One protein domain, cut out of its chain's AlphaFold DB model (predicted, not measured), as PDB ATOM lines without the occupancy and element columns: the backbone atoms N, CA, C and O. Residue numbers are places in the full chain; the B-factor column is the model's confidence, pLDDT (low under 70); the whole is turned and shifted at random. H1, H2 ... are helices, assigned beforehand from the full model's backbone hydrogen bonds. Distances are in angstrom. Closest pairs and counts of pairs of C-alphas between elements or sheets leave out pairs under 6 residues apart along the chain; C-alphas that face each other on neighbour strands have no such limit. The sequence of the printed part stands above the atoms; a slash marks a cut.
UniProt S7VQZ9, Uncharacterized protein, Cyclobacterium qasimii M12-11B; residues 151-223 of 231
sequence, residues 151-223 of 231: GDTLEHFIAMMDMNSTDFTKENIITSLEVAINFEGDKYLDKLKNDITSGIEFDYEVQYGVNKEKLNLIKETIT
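What this domain is: This is residues 151 to 223 of the 231 residues of an uncharacterized protein of Cyclobacterium qasimii M12-11B (UniProt S7VQZ9). A compact cluster of steeply crossed helices: H2 and H3 make a V, H1 crosses from H3 to H2 on one side of it, and H5 packs on H2 and H3 from the other side. The small H4 sits out at a corner, on H1. The printed part has 73 residues with five named helices, H1 to H5 in order, and no named strand; the class is all helix. The radius of gyration of the C-alphas is 11.0 A, and the rounded outline spans 29 by 26 by 18 A.

Where its parts are: Find C-alpha 152 at (74.039, 18.485, 60.859); from there H1, residues 152 to 164, runs 18.3 A. H2, residues 170 to 184, runs 20.5 A. Next come H3, residues 188 to 198, 15.3 A, and H4, residues 205 to 208, 5.6 A. H5, residues 212 to 223, runs 16.2 A to C-alpha 223 at (90.177, 16.546, 63.229).

How they stand to each other: Look first at H1: it touches H2, closest C-alphas Met 161 and Ser 176 at 6.2 A, at a steep tilt of 65 degrees, opposite ways. With residues 152 to 154 alone it touches H3, closest C-alphas Leu 154 and Leu 192 at 5.6 A. H1 and H4 only just touch, with 3 pairs of C-alphas within 8 A, the closest Asp 162 and Tyr 208 at 6.2 A. H2 touches H3 with residues 177 to 181 alone, closest C-alphas Ile 181 and Tyr 188 at 5.8 A. H5 touches H2, closest C-alphas Lys 170 and Thr 221 at 6.2 A, and H3, closest C-alphas Lys 193 and Thr 223 at 6.0 A. H1 and H5 are near each other; H2 and H4 are apart. In H1, H2, H3 and H5 every O i to N i+4 pair is within hydrogen-bond range; H4 is too short for one.

The domain as a whole: The farthest C-alphas, Asp 186 and Val 206, are 30.1 A apart. The printed part has no cut, and no link is long. Look for pLDDT under 70 at residues 151, 164 to 166 and 200 to 201.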
ATOM      1  N   GLY A 151      75.402  14.902  62.886       52.69
ATOM      2  CA  GLY A 151      75.733  15.050  61.462       52.69
ATOM      3  C   GLY A 151      75.426  16.428  60.855       52.69
ATOM      4  O   GLY A 151      76.114  16.824  59.910       52.69
ATOM      5  N   ASP A 152      74.483  17.193  61.415       70.44
ATOM      6  CA  ASP A 152      74.039  18.485  60.859       70.44
ATOM      7  C   ASP A 152      75.139  19.561  60.919       70.44
ATOM      8  O   ASP A 152      75.178  20.480  60.100       70.44
ATOM      9  N   THR A 153      76.071  19.467  61.875       78.75
ATOM     10  CA  THR A 153      77.150  20.459  62.021       78.75
ATOM     11  C   THR A 153      78.165  20.321  60.890       78.75
ATOM     12  O   THR A 153      78.671  21.326  60.387       78.75
ATOM     13  N   LEU A 154      78.470  19.083  60.481       84.56
ATOM     14  CA  LEU A 154      79.374  18.813  59.360       84.56
ATOM     15  C   LEU A 154      78.748  19.233  58.029       84.56
ATOM     16  O   LEU A 154      79.442  19.826  57.204       84.56
ATOM     17  N   GLU A 155      77.455  18.968  57.838       83.88
ATOM     18  CA  GLU A 155      76.722  19.450  56.667       83.88
ATOM     19  C   GLU A 155      76.723  20.981  56.600       83.88
ATOM     20  O   GLU A 155      77.095  21.542  55.571       83.88
ATOM     21  N   HIS A 156      76.424  21.660  57.713       81.06
ATOM     22  CA  HIS A 156      76.484  23.124  57.808       81.06
ATOM     23  C   HIS A 156      77.866  23.672  57.440       81.06
ATOM     24  O   HIS A 156      77.981  24.610  56.653       81.06
ATOM     25  N   PHE A 157      78.939  23.052  57.938       86.81
ATOM     26  CA  PHE A 157      80.301  23.455  57.583       86.81
ATOM     27  C   PHE A 157      80.599  23.277  56.088       86.81
ATOM     28  O   PHE A 157      81.227  24.141  55.474       86.81
ATOM     29  N   ILE A 158      80.151  22.169  55.492       85.62
ATOM     30  CA  ILE A 158      80.317  21.896  54.061       85.62
ATOM     31  C   ILE A 158      79.525  22.903  53.221       85.62
ATOM     32  O   ILE A 158      80.062  23.416  52.242       85.62
ATOM     33  N   ALA A 159      78.306  23.248  53.632       80.94
ATOM     34  CA  ALA A 159      77.503  24.276  52.982       80.94
ATOM     35  C   ALA A 159      78.177  25.657  53.067       80.94
ATOM     36  O   ALA A 159      78.289  26.357  52.065       80.94
ATOM     37  N   MET A 160      78.713  26.035  54.234       75.56
ATOM     38  CA  MET A 160      79.475  27.281  54.387       75.56
ATOM     39  C   MET A 160      80.728  27.306  53.507       75.56
ATOM     40  O   MET A 160      81.052  28.341  52.930       75.56
ATOM     41  N   MET A 161      81.445  26.187  53.413       83.69
ATOM     42  CA  MET A 161      82.612  26.032  52.544       83.69
ATOM     43  C   MET A 161      82.247  26.211  51.068       83.69
ATOM     44  O   MET A 161      82.927  26.959  50.374       83.69
ATOM     45  N   ASP A 162      81.176  25.563  50.610       80.69
ATOM     46  CA  ASP A 162      80.677  25.659  49.232       80.69
ATOM     47  C   ASP A 162      80.268  27.098  48.871       80.69
ATOM     48  O   ASP A 162      80.585  27.593  47.793       80.69
ATOM     49  N   MET A 163      79.670  27.825  49.819       73.06
ATOM     50  CA  MET A 163      79.302  29.233  49.634       73.06
ATOM     51  C   MET A 163      80.503  30.191  49.595       73.06
ATOM     52  O   MET A 163      80.420  31.245  48.968       73.06
ATOM     53  N   ASN A 164      81.600  29.869  50.293       62.03
ATOM     54  CA  ASN A 164      82.696  30.814  50.552       62.03
ATOM     55  C   ASN A 164      84.031  30.446  49.888       62.03
ATOM     56  O   ASN A 164      84.971  31.244  49.934       62.03
ATOM     57  N   SER A 165      84.156  29.263  49.286       62.34
ATOM     58  CA  SER A 165      85.408  28.789  48.701       62.34
ATOM     59  C   SER A 165      85.198  28.114  47.355       62.34
ATOM     60  O   SER A 165      84.341  27.254  47.194       62.34
ATOM     61  N   THR A 166      86.045  28.455  46.385       62.12
ATOM     62  CA  THR A 166      86.037  27.816  45.064       62.12
ATOM     63  C   THR A 166      86.753  26.464  45.049       62.12
ATOM     64  O   THR A 166      86.544  25.696  44.116       62.12
ATOM     65  N   ASP A 167      87.584  26.159  46.061       80.44
ATOM     66  CA  ASP A 167      88.415  24.951  46.110       80.44
ATOM     67  C   ASP A 167      88.584  24.389  47.533       80.44
ATOM     68  O   ASP A 167      88.891  25.105  48.486       80.44
ATOM     69  N   PHE A 168      88.498  23.063  47.661       82.44
ATOM     70  CA  PHE A 168      88.678  22.335  48.923       82.44
ATOM     71  C   PHE A 168      90.166  22.052  49.193       82.44
ATOM     72  O   PHE A 168      90.620  20.918  49.059       82.44
ATOM     73  N   THR A 169      90.945  23.076  49.550       89.06
ATOM     74  CA  THR A 169      92.338  22.931  50.026       89.06
ATOM     75  C   THR A 169      92.405  22.926  51.555       89.06
ATOM     76  O   THR A 169      91.484  23.405  52.218       89.06
ATOM     77  N   LYS A 170      93.497  22.410  52.146       89.81
ATOM     78  CA  LYS A 170      93.668  22.410  53.615       89.81
ATOM     79  C   LYS A 170      93.615  23.829  54.181       89.81
ATOM     80  O   LYS A 170      92.973  24.053  55.201       89.81
ATOM     81  N   GLU A 171      94.254  24.779  53.508       88.81
ATOM     82  CA  GLU A 171      94.272  26.187  53.894       88.81
ATOM     83  C   GLU A 171      92.863  26.789  53.878       88.81
ATOM     84  O   GLU A 171      92.453  27.395  54.865       88.81
ATOM     85  N   ASN A 172      92.082  26.544  52.820       85.62
ATOM     86  CA  ASN A 172      90.715  27.061  52.709       85.62
ATOM     87  C   ASN A 172      89.774  26.445  53.752       85.62
ATOM     88  O   ASN A 172      88.917  27.141  54.297       85.62
ATOM     89  N   ILE A 173      89.957  25.160  54.066       91.69
ATOM     90  CA  ILE A 173      89.215  24.482  55.135       91.69
ATOM     91  C   ILE A 173      89.546  25.110  56.492       91.69
ATOM     92  O   ILE A 173      88.636  25.373  57.271       91.69
ATOM     93  N   ILE A 174      90.823  25.398  56.769       90.56
ATOM     94  CA  ILE A 174      91.244  26.065  58.010       90.56
ATOM     95  C   ILE A 174      90.637  27.465  58.112       90.56
ATOM     96  O   ILE A 174      90.047  27.792  59.139       90.56
ATOM     97  N   THR A 175      90.727  28.274  57.055       86.62
ATOM     98  CA  THR A 175      90.143  29.622  57.046       86.62
ATOM     99  C   THR A 175      88.635  29.572  57.273       86.62
ATOM    100  O   THR A 175      88.113  30.308  58.106       86.62
ATOM    101  N   SER A 176      87.933  28.659  56.600       86.50
ATOM    102  CA  SER A 176      86.486  28.493  56.771       86.50
ATOM    103  C   SER A 176      86.128  28.012  58.175       86.50
ATOM    104  O   SER A 176      85.124  28.439  58.737       86.50
ATOM    105  N   LEU A 177      86.965  27.168  58.780       89.25
ATOM    106  CA  LEU A 177      86.783  26.684  60.146       89.25
ATOM    107  C   LEU A 177      86.963  27.803  61.171       89.25
ATOM    108  O   LEU A 177      86.173  27.909  62.102       89.25
ATOM    109  N   GLU A 178      87.952  28.675  60.987       87.56
ATOM    110  CA  GLU A 178      88.149  29.851  61.837       87.56
ATOM    111  C   GLU A 178      86.981  30.826  61.738       87.56
ATOM    112  O   GLU A 178      86.509  31.336  62.755       87.56
ATOM    113  N   VAL A 179      86.490  31.057  60.521       81.75
ATOM    114  CA  VAL A 179      85.290  31.859  60.274       81.75
ATOM    115  C   VAL A 179      84.087  31.237  60.981       81.75
ATOM    116  O   VAL A 179      83.437  31.918  61.771       81.75
ATOM    117  N   ALA A 180      83.836  29.943  60.782       79.75
ATOM    118  CA  ALA A 180      82.711  29.247  61.394       79.75
ATOM    119  C   ALA A 180      82.785  29.257  62.929       79.75
ATOM    120  O   ALA A 180      81.797  29.572  63.578       79.75
ATOM    121  N   ILE A 181      83.959  29.032  63.531       82.62
ATOM    122  CA  ILE A 181      84.147  29.138  64.990       82.62
ATOM    123  C   ILE A 181      83.870  30.564  65.486       82.62
ATOM    124  O   ILE A 181      83.248  30.739  66.531       82.62
ATOM    125  N   ASN A 182      84.302  31.596  64.753       75.44
ATOM    126  CA  ASN A 182      84.032  32.984  65.138       75.44
ATOM    127  C   ASN A 182      82.533  33.333  65.086       75.44
ATOM    128  O   ASN A 182      82.096  34.177  65.867       75.44
ATOM    129  N   PHE A 183      81.766  32.717  64.181       71.19
ATOM    130  CA  PHE A 183      80.326  32.954  64.035       71.19
ATOM    131  C   PHE A 183      79.477  32.101  64.987       71.19
ATOM    132  O   PHE A 183      78.593  32.629  65.654       71.19
ATOM    133  N   GLU A 184      79.768  30.805  65.077       73.81
ATOM    134  CA  GLU A 184      78.976  29.799  65.802       73.81
ATOM    135  C   GLU A 184      79.436  29.610  67.264       73.81
ATOM    136  O   GLU A 184      78.756  28.985  68.083       73.81
ATOM    137  N   GLY A 185      80.602  30.163  67.610       70.94
ATOM    138  CA  GLY A 185      81.195  30.136  68.944       70.94
ATOM    139  C   GLY A 185      82.119  28.943  69.214       70.94
ATOM    140  O   GLY A 185      82.202  27.973  68.462       70.94
ATOM    141  N   ASP A 186      82.806  28.995  70.359       70.75
ATOM    142  CA  ASP A 186      83.923  28.093  70.692       70.75
ATOM    143  C   ASP A 186      83.552  26.597  70.724       70.75
ATOM    144  O   ASP A 186      84.396  25.736  70.490       70.75
ATOM    145  N   LYS A 187      82.278  26.264  70.977       80.31
ATOM    146  CA  LYS A 187      81.794  24.870  71.024       80.31
ATOM    147  C   LYS A 187      81.602  24.241  69.640       80.31
ATOM    148  O   LYS A 187      81.336  23.042  69.553       80.31
ATOM    149  N   TYR A 188      81.684  25.027  68.571       83.81
ATOM    150  CA  TYR A 188      81.411  24.565  67.214       83.81
ATOM    151  C   TYR A 188      82.436  23.531  66.730       83.81
ATOM    152  O   TYR A 188      82.064  22.499  66.171       83.81
ATOM    153  N   LEU A 189      83.720  23.740  67.039       89.00
ATOM    154  CA  LEU A 189      84.783  22.791  66.697       89.00
ATOM    155  C   LEU A 189      84.573  21.422  67.359       89.00
ATOM    156  O   LEU A 189      84.766  20.388  66.719       89.00
ATOM    157  N   ASP A 190      84.157  21.409  68.626       87.25
ATOM    158  CA  ASP A 190      83.891  20.171  69.361       87.25
ATOM    159  C   ASP A 190      82.705  19.409  68.757       87.25
ATOM    160  O   ASP A 190      82.763  18.186  68.616       87.25
ATOM    161  N   LYS A 191      81.649  20.121  68.337       86.31
ATOM    162  CA  LYS A 191      80.505  19.523  67.631       86.31
ATOM    163  C   LYS A 191      80.918  18.915  66.292       86.31
ATOM    164  O   LYS A 191      80.592  17.760  66.040       86.31
ATOM    165  N   LEU A 192      81.707  19.629  65.487       89.06
ATOM    166  CA  LEU A 192      82.229  19.109  64.220       89.06
ATOM    167  C   LEU A 192      83.051  17.832  64.411       89.06
ATOM    168  O   LEU A 192      82.865  16.852  63.691       89.06
ATOM    169  N   LYS A 193      83.951  17.818  65.399       89.56
ATOM    170  CA  LYS A 193      84.749  16.627  65.712       89.56
ATOM    171  C   LYS A 193      83.862  15.466  66.156       89.56
ATOM    172  O   LYS A 193      84.106  14.333  65.739       89.56
ATOM    173  N   ASN A 194      82.820  15.727  66.940       87.56
ATOM    174  CA  ASN A 194      81.864  14.701  67.348       87.56
ATOM    175  C   ASN A 194      81.073  14.139  66.159       87.56
ATOM    176  O   ASN A 194      80.977  12.919  66.047       87.56
ATOM    177  N   ASP A 195      80.596  14.985  65.243       84.62
ATOM    178  CA  ASP A 195      79.884  14.548  64.036       84.62
ATOM    179  C   ASP A 195      80.778  13.675  63.148       84.62
ATOM    180  O   ASP A 195      80.386  12.572  62.767       84.62
ATOM    181  N   ILE A 196      82.031  14.087  62.920       88.06
ATOM    182  CA  ILE A 196      83.018  13.292  62.169       88.06
ATOM    183  C   ILE A 196      83.262  11.933  62.837       88.06
ATOM    184  O   ILE A 196      83.350  10.912  62.156       88.06
ATOM    185  N   THR A 197      83.359  11.907  64.168       86.12
ATOM    186  CA  THR A 197      83.633  10.679  64.930       86.12
ATOM    187  C   THR A 197      82.412   9.758  65.005       86.12
ATOM    188  O   THR A 197      82.569   8.541  65.099       86.12
ATOM    189  N   SER A 198      81.198  10.313  64.937       81.38
ATOM    190  CA  SER A 198      79.942   9.553  64.942       81.38
ATOM    191  C   SER A 198      79.766   8.678  63.696       81.38
ATOM    192  O   SER A 198      79.063   7.670  63.748       81.38
ATOM    193  N   GLY A 199      80.425   9.042  62.587       71.25
ATOM    194  CA  GLY A 199      80.370   8.314  61.322       71.25
ATOM    195  C   GLY A 199      79.027   8.409  60.594       71.25
ATOM    196  O   GLY A 199      78.802   7.643  59.657       71.25
ATOM    197  N   ILE A 200      78.134   9.312  61.013       66.56
ATOM    198  CA  ILE A 200      76.909   9.628  60.276       66.56
ATOM    199  C   ILE A 200      77.302  10.510  59.086       66.56
ATOM    200  O   ILE A 200      77.815  11.614  59.251       66.56
ATOM    201  N   GLU A 201      77.135   9.976  57.876       67.75
ATOM    202  CA  GLU A 201      77.545  10.622  56.630       67.75
ATOM    203  C   GLU A 201      76.349  10.751  55.687       67.75
ATOM    204  O   GLU A 201      75.675   9.761  55.391       67.75
ATOM    205  N   PHE A 202      76.121  11.965  55.188       70.31
ATOM    206  CA  PHE A 202      75.186  12.237  54.104       70.31
ATOM    207  C   PHE A 202      75.911  12.231  52.752       70.31
ATOM    208  O   PHE A 202      77.140  12.331  52.677       70.31
ATOM    209  N   ASP A 203      75.152  12.088  51.666       77.69
ATOM    210  CA  ASP A 203      75.692  12.236  50.315       77.69
ATOM    211  C   ASP A 203      75.804  13.725  49.957       77.69
ATOM    212  O   ASP A 203      74.835  14.363  49.541       77.69
ATOM    213  N   TYR A 204      77.005  14.273  50.136       82.44
ATOM    214  CA  TYR A 204      77.321  15.675  49.857       82.44
ATOM    215  C   TYR A 204      77.690  15.941  48.391       82.44
ATOM    216  O   TYR A 204      77.884  17.096  48.006       82.44
ATOM    217  N   GLU A 205      77.821  14.908  47.553       80.56
ATOM    218  CA  GLU A 205      78.269  15.079  46.168       80.56
ATOM    219  C   GLU A 205      77.173  15.718  45.311       80.56
ATOM    220  O   GLU A 205      77.453  16.618  44.523       80.56
ATOM    221  N   VAL A 206      75.920  15.308  45.520       74.62
ATOM    222  CA  VAL A 206      74.763  15.826  44.774       74.62
ATOM    223  C   VAL A 206      74.489  17.298  45.085       74.62
ATOM    224  O   VAL A 206      74.117  18.045  44.184       74.62
ATOM    225  N   GLN A 207      74.649  17.707  46.346       73.06
ATOM    226  CA  GLN A 207      74.298  19.058  46.793       73.06
ATOM    227  C   GLN A 207      75.470  20.041  46.722       73.06
ATOM    228  O   GLN A 207      75.272  21.165  46.277       73.06
ATOM    229  N   TYR A 208      76.677  19.615  47.106       80.00
ATOM    230  CA  TYR A 208      77.831  20.504  47.308       80.00
ATOM    231  C   TYR A 208      79.047  20.118  46.447       80.00
ATOM    232  O   TYR A 208      80.153  20.621  46.634       80.00
ATOM    233  N   GLY A 209      78.916  19.133  45.546       81.75
ATOM    234  CA  GLY A 209      80.042  18.655  44.733       81.75
ATOM    235  C   GLY A 209      81.215  18.096  45.559       81.75
ATOM    236  O   GLY A 209      82.364  18.056  45.083       81.75
ATOM    237  N   VAL A 210      80.948  17.684  46.806       86.31
ATOM    238  CA  VAL A 210      81.930  17.118  47.737       86.31
ATOM    239  C   VAL A 210      81.946  15.604  47.588       86.31
ATOM    240  O   VAL A 210      81.222  14.871  48.255       86.31
ATOM    241  N   ASN A 211      82.817  15.133  46.699       88.88
ATOM    242  CA  ASN A 211      83.096  13.710  46.557       88.88
ATOM    243  C   ASN A 211      83.860  13.154  47.778       88.88
ATOM    244  O   ASN A 211      84.337  13.886  48.653       88.88
ATOM    245  N   LYS A 212      84.047  11.832  47.811       89.56
ATOM    246  CA  LYS A 212      84.710  11.131  48.923       89.56
ATOM    247  C   LYS A 212      86.128  11.634  49.235       89.56
ATOM    248  O   LYS A 212      86.534  11.626  50.394       89.56
ATOM    249  N   GLU A 213      86.890  12.050  48.227       90.44
ATOM    250  CA  GLU A 213      88.256  12.553  48.413       90.44
ATOM    251  C   GLU A 213      88.254  13.910  49.126       90.44
ATOM    252  O   GLU A 213      88.936  14.074  50.140       90.44
ATOM    253  N   LYS A 214      87.412  14.842  48.664       91.12
ATOM    254  CA  LYS A 214      87.214  16.147  49.309       91.12
ATOM    255  C   LYS A 214      86.676  15.989  50.729       91.12
ATOM    256  O   LYS A 214      87.192  16.615  51.651       91.12
ATOM    257  N   LEU A 215      85.697  15.105  50.931       91.06
ATOM    258  CA  LEU A 215      85.131  14.838  52.253       91.06
ATOM    259  C   LEU A 215      86.193  14.329  53.237       91.06
ATOM    260  O   LEU A 215      86.239  14.770  54.384       91.06
ATOM    261  N   ASN A 216      87.076  13.430  52.796       93.06
ATOM    262  CA  ASN A 216      88.175  12.939  53.627       93.06
ATOM    263  C   ASN A 216      89.157  14.054  53.995       93.06
ATOM    264  O   ASN A 216      89.595  14.125  55.143       93.06
ATOM    265  N   LEU A 217      89.466  14.948  53.052       94.31
ATOM    266  CA  LEU A 217      90.344  16.087  53.297       94.31
ATOM    267  C   LEU A 217      89.756  17.062  54.329       94.31
ATOM    268  O   LEU A 217      90.473  17.513  55.226       94.31
ATOM    269  N   ILE A 218      88.452  17.344  54.242       92.50
ATOM    270  CA  ILE A 218      87.709  18.152  55.222       92.50
ATOM    271  C   ILE A 218      87.809  17.522  56.612       92.50
ATOM    272  O   ILE A 218      88.252  18.173  57.559       92.50
ATOM    273  N   LYS A 219      87.475  16.233  56.722       93.38
ATOM    274  CA  LYS A 219      87.504  15.493  57.990       93.38
ATOM    275  C   LYS A 219      88.892  15.478  58.619       93.38
ATOM    276  O   LYS A 219      89.023  15.751  59.813       93.38
ATOM    277  N   GLU A 220      89.925  15.180  57.831       94.75
ATOM    278  CA  GLU A 220      91.314  15.155  58.299       94.75
ATOM    279  C   GLU A 220      91.735  16.530  58.827       94.75
ATOM    280  O   GLU A 220      92.329  16.635  59.901       94.75
ATOM    281  N   THR A 221      91.392  17.591  58.096       93.81
ATOM    282  CA  THR A 221      91.772  18.959  58.457       93.81
ATOM    283  C   THR A 221      91.075  19.409  59.740       93.81
ATOM    284  O   THR A 221      91.749  19.879  60.653       93.81
ATOM    285  N   ILE A 222      89.762  19.188  59.872       93.12
ATOM    286  CA  ILE A 222      88.998  19.525  61.088       93.12
ATOM    287  C   ILE A 222      89.495  18.726  62.297       93.12
ATOM    288  O   ILE A 222      89.689  19.286  63.377       93.12
ATOM    289  N   THR A 223      89.729  17.421  62.131       91.81
ATOM    290  CA  THR A 223      90.177  16.546  63.229       91.81
ATOM    291  C   THR A 223      91.532  16.998  63.775       91.81
ATOM    292  O   THR A 223      91.716  17.062  64.993       91.81
TER     293      THR A 223